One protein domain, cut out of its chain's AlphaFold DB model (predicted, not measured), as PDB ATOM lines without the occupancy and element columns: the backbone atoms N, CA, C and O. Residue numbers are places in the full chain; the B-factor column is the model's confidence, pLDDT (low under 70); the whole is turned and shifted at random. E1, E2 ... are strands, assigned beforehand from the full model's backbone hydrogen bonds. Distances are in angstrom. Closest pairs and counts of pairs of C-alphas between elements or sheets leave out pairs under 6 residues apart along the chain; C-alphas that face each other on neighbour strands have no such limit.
ATOM      1  N   LEU A 255      -2.991  46.149  41.894       91.81
ATOM      2  CA  LEU A 255      -2.538  45.007  41.091       91.81
ATOM      3  C   LEU A 255      -3.282  44.942  39.738       91.81
ATOM      4  O   LEU A 255      -4.506  45.102  39.679       91.81
ATOM      5  N   GLY A 256      -2.527  44.742  38.656       87.75
ATOM      6  CA  GLY A 256      -2.997  44.720  37.267       87.75
ATOM      7  C   GLY A 256      -3.267  46.088  36.628       87.75
ATOM      8  O   GLY A 256      -3.483  46.153  35.419       87.75
ATOM      9  N   GLY A 257      -3.259  47.185  37.393       91.06
ATOM     10  CA  GLY A 257      -3.435  48.536  36.853       91.06
ATOM     11  C   GLY A 257      -2.179  49.075  36.155       91.06
ATOM     12  O   GLY A 257      -1.067  48.631  36.436       91.06
ATOM     13  N   SER A 258      -2.361  50.048  35.255       90.69
ATOM     14  CA  SER A 258      -1.259  50.701  34.527       90.69
ATOM     15  C   SER A 258      -0.424  51.622  35.427       90.69
ATOM     16  O   SER A 258      -0.964  52.460  36.151       90.69
ATOM     17  N   CYS A 259       0.894  51.504  35.302       90.31
ATOM     18  CA  CYS A 259       1.918  52.348  35.925       90.31
ATOM     19  C   CYS A 259       2.813  53.045  34.880       90.31
ATOM     20  O   CYS A 259       3.896  53.509  35.209       90.31
ATOM     21  N   THR A 260       2.368  53.118  33.618       86.00
ATOM     22  CA  THR A 260       3.089  53.808  32.531       86.00
ATOM     23  C   THR A 260       3.015  55.329  32.627       86.00
ATOM     24  O   THR A 260       3.955  56.014  32.243       86.00
ATOM     25  N   ALA A 261       1.896  55.870  33.112       82.69
ATOM     26  CA  ALA A 261       1.736  57.311  33.263       82.69
ATOM     27  C   ALA A 261       2.548  57.833  34.459       82.69
ATOM     28  O   ALA A 261       2.576  57.209  35.524       82.69
ATOM     29  N   ALA A 262       3.161  59.006  34.287       81.00
ATOM     30  CA  ALA A 262       3.975  59.653  35.307       81.00
ATOM     31  C   ALA A 262       3.227  59.799  36.647       81.00
ATOM     32  O   ALA A 262       2.010  59.991  36.698       81.00
ATOM     33  N   HIS A 263       3.977  59.713  37.749       86.50
ATOM     34  CA  HIS A 263       3.462  59.834  39.122       86.50
ATOM     35  C   HIS A 263       2.412  58.773  39.513       86.50
ATOM     36  O   HIS A 263       1.675  58.942  40.488       86.50
ATOM     37  N   ARG A 264       2.355  57.642  38.798       90.81
ATOM     38  CA  ARG A 264       1.592  56.454  39.200       90.81
ATOM     39  C   ARG A 264       2.547  55.383  39.710       90.81
ATOM     40  O   ARG A 264       3.333  54.831  38.950       90.81
ATOM     41  N   LEU A 265       2.466  55.082  41.000       91.00
ATOM     42  CA  LEU A 265       3.297  54.067  41.646       91.00
ATOM     43  C   LEU A 265       2.465  52.833  41.959       91.00
ATOM     44  O   LEU A 265       1.277  52.931  42.252       91.00
ATOM     45  N   CYS A 266       3.082  51.662  41.953       92.56
ATOM     46  CA  CYS A 266       2.399  50.452  42.382       92.56
ATOM     47  C   CYS A 266       2.181  50.439  43.907       92.56
ATOM     48  O   CYS A 266       2.915  51.071  44.678       92.56
ATOM     49  N   LYS A 267       1.136  49.739  44.368       91.12
ATOM     50  CA  LYS A 267       0.982  49.437  45.800       91.12
ATOM     51  C   LYS A 267       2.148  48.566  46.289       91.12
ATOM     52  O   LYS A 267       2.757  47.829  45.512       91.12
ATOM     53  N   SER A 268       2.451  48.664  47.582       85.75
ATOM     54  CA  SER A 268       3.491  47.876  48.252       85.75
ATOM     55  C   SER A 268       3.372  46.379  47.928       85.75
ATOM     56  O   SER A 268       2.273  45.835  47.834       85.75
ATOM     57  N   GLY A 269       4.515  45.719  47.713       83.50
ATOM     58  CA  GLY A 269       4.569  44.308  47.306       83.50
ATOM     59  C   GLY A 269       4.277  44.034  45.822       83.50
ATOM     60  O   GLY A 269       4.164  42.870  45.438       83.50
ATOM     61  N   THR A 270       4.165  45.068  44.978       91.81
ATOM     62  CA  THR A 270       4.043  44.936  43.513       91.81
ATOM     63  C   THR A 270       4.981  45.897  42.785       91.81
ATOM     64  O   THR A 270       5.279  46.977  43.293       91.81
ATOM     65  N   SER A 271       5.427  45.510  41.589       90.44
ATOM     66  CA  SER A 271       6.408  46.250  40.782       90.44
ATOM     67  C   SER A 271       5.824  46.619  39.421       90.44
ATOM     68  O   SER A 271       4.997  45.882  38.883       90.44
ATOM     69  N   CYS A 272       6.266  47.740  38.845       91.81
ATOM     70  CA  CYS A 272       5.879  48.116  37.487       91.81
ATOM     71  C   CYS A 272       6.677  47.288  36.473       91.81
ATOM     72  O   CYS A 272       7.885  47.463  36.342       91.81
ATOM     73  N   ILE A 273       6.015  46.356  35.786       89.62
ATOM     74  CA  ILE A 273       6.624  45.424  34.829       89.62
ATOM     75  C   ILE A 273       5.744  45.418  33.578       89.62
ATOM     76  O   ILE A 273       4.531  45.226  33.676       89.62
ATOM     77  N   GLY A 274       6.325  45.696  32.406       87.50
ATOM     78  CA  GLY A 274       5.556  45.837  31.160       87.50
ATOM     79  C   GLY A 274       4.443  46.894  31.254       87.50
ATOM     80  O   GLY A 274       3.351  46.701  30.724       87.50
ATOM     81  N   GLY A 275       4.671  47.968  32.019       89.62
ATOM     82  CA  GLY A 275       3.692  49.039  32.220       89.62
ATOM     83  C   GLY A 275       2.506  48.707  33.138       89.62
ATOM     84  O   GLY A 275       1.610  49.542  33.284       89.62
ATOM     85  N   LYS A 276       2.479  47.530  33.780       92.81
ATOM     86  CA  LYS A 276       1.443  47.124  34.747       92.81
ATOM     87  C   LYS A 276       2.041  46.834  36.122       92.81
ATOM     88  O   LYS A 276       3.170  46.370  36.234       92.81
ATOM     89  N   CYS A 277       1.265  47.072  37.175       94.81
ATOM     90  CA  CYS A 277       1.634  46.683  38.533       94.81
ATOM     91  C   CYS A 277       1.417  45.183  38.727       94.81
ATOM     92  O   CYS A 277       0.273  44.742  38.864       94.81
ATOM     93  N   LEU A 278       2.499  44.408  38.730       93.88
ATOM     94  CA  LEU A 278       2.478  42.948  38.821       93.88
ATOM     95  C   LEU A 278       3.117  42.475  40.134       93.88
ATOM     96  O   LEU A 278       4.010  43.127  40.684       93.88
ATOM     97  N   LYS A 279       2.666  41.328  40.643       93.44
ATOM     98  CA  LYS A 279       3.316  40.637  41.766       93.44
ATOM     99  C   LYS A 279       4.453  39.773  41.223       93.44
ATOM    100  O   LYS A 279       4.264  39.097  40.216       93.44
ATOM    101  N   GLN A 280       5.606  39.756  41.890       91.69
ATOM    102  CA  GLN A 280       6.675  38.808  41.568       91.69
ATOM    103  C   GLN A 280       6.566  37.547  42.434       91.69
ATOM    104  O   GLN A 280       6.527  37.630  43.662       91.69
ATOM    105  N   ALA A 281       6.545  36.382  41.794       92.06
ATOM    106  CA  ALA A 281       6.676  35.078  42.430       92.06
ATOM    107  C   ALA A 281       8.139  34.610  42.400       92.06
ATOM    108  O   ALA A 281       8.838  34.735  41.391       92.06
ATOM    109  N   CYS A 282       8.609  34.058  43.521       91.50
ATOM    110  CA  CYS A 282       9.887  33.350  43.576       91.50
ATOM    111  C   CYS A 282       9.830  32.056  42.747       91.50
ATOM    112  O   CYS A 282       8.754  31.502  42.521       91.50
ATOM    113  N   PHE A 283      10.993  31.544  42.347       91.50
ATOM    114  CA  PHE A 283      11.094  30.226  41.724       91.50
ATOM    115  C   PHE A 283      10.473  29.132  42.612       91.50
ATOM    116  O   PHE A 283      10.506  29.220  43.842       91.50
ATOM    117  N   GLY A 284       9.848  28.134  41.986       87.25
ATOM    118  CA  GLY A 284       9.101  27.070  42.665       87.25
ATOM    119  C   GLY A 284       7.765  27.507  43.281       87.25
ATOM    120  O   GLY A 284       7.095  26.694  43.908       87.25
ATOM    121  N   ARG A 285       7.352  28.774  43.126       93.38
ATOM    122  CA  ARG A 285       6.031  29.264  43.557       93.38
ATOM    123  C   ARG A 285       5.105  29.476  42.360       93.38
ATOM    124  O   ARG A 285       5.557  29.654  41.229       93.38
ATOM    125  N   SER A 286       3.800  29.453  42.626       90.88
ATOM    126  CA  SER A 286       2.776  29.617  41.594       90.88
ATOM    127  C   SER A 286       2.812  31.012  40.960       90.88
ATOM    128  O   SER A 286       2.919  32.030  41.647       90.88
ATOM    129  N   CYS A 287       2.664  31.031  39.640       91.44
ATOM    130  CA  CYS A 287       2.437  32.199  38.792       91.44
ATOM    131  C   CYS A 287       1.116  32.105  38.012       91.44
ATOM    132  O   CYS A 287       0.815  32.995  37.223       91.44
ATOM    133  N   ALA A 288       0.298  31.072  38.258       89.75
ATOM    134  CA  ALA A 288      -1.037  30.936  37.669       89.75
ATOM    135  C   ALA A 288      -1.994  32.073  38.089       89.75
ATOM    136  O   ALA A 288      -2.949  32.391  37.382       89.75
ATOM    137  N   ALA A 289      -1.741  32.715  39.234       88.94
ATOM    138  CA  ALA A 289      -2.533  33.840  39.713       88.94
ATOM    139  C   ALA A 289      -2.398  35.068  38.791       88.94
ATOM    140  O   ALA A 289      -1.302  35.589  38.574       88.94
ATOM    141  N   ARG A 290      -3.533  35.590  38.306       86.50
ATOM    142  CA  ARG A 290      -3.601  36.744  37.391       86.50
ATOM    143  C   ARG A 290      -2.775  37.936  37.897       86.50
ATOM    144  O   ARG A 290      -2.866  38.321  39.059       86.50
ATOM    145  N   ASN A 291      -2.027  38.567  36.988       89.25
ATOM    146  CA  ASN A 291      -1.078  39.657  37.270       89.25
ATOM    147  C   ASN A 291       0.124  39.258  38.155       89.25
ATOM    148  O   ASN A 291       0.758  40.128  38.757       89.25
ATOM    149  N   THR A 292       0.456  37.967  38.224       92.56
ATOM    150  CA  THR A 292       1.712  37.475  38.803       92.56
ATOM    151  C   THR A 292       2.684  37.130  37.683       92.56
ATOM    152  O   THR A 292       2.304  36.520  36.689       92.56
ATOM    153  N   VAL A 293       3.944  37.520  37.842       93.12
ATOM    154  CA  VAL A 293       5.059  37.134  36.971       93.12
ATOM    155  C   VAL A 293       6.172  36.542  37.818       93.12
ATOM    156  O   VAL A 293       6.207  36.728  39.033       93.12
ATOM    157  N   CYS A 294       7.095  35.824  37.197       93.00
ATOM    158  CA  CYS A 294       8.261  35.320  37.905       93.00
ATOM    159  C   CYS A 294       9.257  36.442  38.207       93.00
ATOM    160  O   CYS A 294       9.251  37.496  37.566       93.00
ATOM    161  N   LYS A 295      10.126  36.216  39.197       91.06
ATOM    162  CA  LYS A 295      11.341  37.021  39.360       91.06
ATOM    163  C   LYS A 295      12.171  37.017  38.056       91.06
ATOM    164  O   LYS A 295      12.065  36.060  37.286       91.06
ATOM    165  N   PRO A 296      12.991  38.058  37.808       89.19
ATOM    166  CA  PRO A 296      13.857  38.130  36.631       89.19
ATOM    167  C   PRO A 296      14.665  36.842  36.411       89.19
ATOM    168  O   PRO A 296      15.144  36.237  37.368       89.19
ATOM    169  N   GLY A 297      14.776  36.408  35.153       86.25
ATOM    170  CA  GLY A 297      15.384  35.122  34.779       86.25
ATOM    171  C   GLY A 297      14.470  33.897  34.935       86.25
ATOM    172  O   GLY A 297      14.893  32.787  34.619       86.25
ATOM    173  N   GLY A 298      13.229  34.070  35.404       91.25
ATOM    174  CA  GLY A 298      12.221  33.012  35.469       91.25
ATOM    175  C   GLY A 298      11.098  33.161  34.453       91.25
ATOM    176  O   GLY A 298      10.727  34.269  34.069       91.25
ATOM    177  N   VAL A 299      10.502  32.031  34.078       91.94
ATOM    178  CA  VAL A 299       9.300  31.967  33.237       91.94
ATOM    179  C   VAL A 299       8.216  31.131  33.901       91.94
ATOM    180  O   VAL A 299       8.495  30.201  34.660       91.94
ATOM    181  N   CYS A 300       6.962  31.484  33.625       92.81
ATOM    182  CA  CYS A 300       5.813  30.745  34.122       92.81
ATOM    183  C   CYS A 300       5.560  29.536  33.218       92.81
ATOM    184  O   CYS A 300       5.177  29.702  32.062       92.81
ATOM    185  N   HIS A 301       5.773  28.329  33.735       90.50
ATOM    186  CA  HIS A 301       5.554  27.080  33.011       90.50
ATOM    187  C   HIS A 301       4.660  26.167  33.851       90.50
ATOM    188  O   HIS A 301       4.908  25.993  35.044       90.50
ATOM    189  N   ALA A 302       3.588  25.638  33.253       89.25
ATOM    190  CA  ALA A 302       2.559  24.861  33.957       89.25
ATOM    191  C   ALA A 302       2.090  25.524  35.278       89.25
ATOM    192  O   ALA A 302       1.975  24.888  36.323       89.25
ATOM    193  N   GLY A 303       1.894  26.850  35.260       90.50
ATOM    194  CA  GLY A 303       1.447  27.624  36.424       90.50
ATOM    195  C   GLY A 303       2.484  27.836  37.538       90.50
ATOM    196  O   GLY A 303       2.142  28.464  38.542       90.50
ATOM    197  N   THR A 304       3.732  27.381  37.377       93.19
ATOM    198  CA  THR A 304       4.824  27.527  38.360       93.19
ATOM    199  C   THR A 304       6.013  28.290  37.776       93.19
ATOM    200  O   THR A 304       6.358  28.137  36.605       93.19
TER     201      THR A 304
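AT A GLANCE: This is residues 255 to 304 of the 426 residues of an uncharacterized protein of Porphyra umbilicalis (UniProt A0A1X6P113). Little regular structure: an elongated row of loops and short strands, with E3 in the middle, E2 beside its first half, E4 beside its second, and E1 and E5 toward opposite ends of the row. The sheet runs E2, E3, E4 and is mixed. The printed part has 50 residues, no named helix and strands E1 to E5 in chain order; its class is all strand, with 18 residues in named elements. It is compact, radius of gyration of the C-alphas 11.1 A, spanning 34 by 19 by 16 A.

IN THESE COORDINATES: Find C-alpha 276 at (1.443, 47.124, 34.747); from there E3, residues 276 to 281, runs 15.2 A to C-alpha 281 at (6.676, 35.078, 42.430). Look for E2 at residues 271 to 273, E4 at 292 to 294, E1 at 264 to 266 and E5 at 299 to 301.

HOW THE PARTS SIT: E2 and E3 form an antiparallel hairpin, N 271 and O 278 2.9 A apart. E4 is parallel to E3, N 293 and O 279 2.9 A apart. E1 and E5, apart, pair with no named strand.

THE WHOLE: The farthest C-alphas, His 263 and Ala 302, are 35.4 A apart. The printed part has no cut and no long link; no printed residue is under 70 in pLDDT.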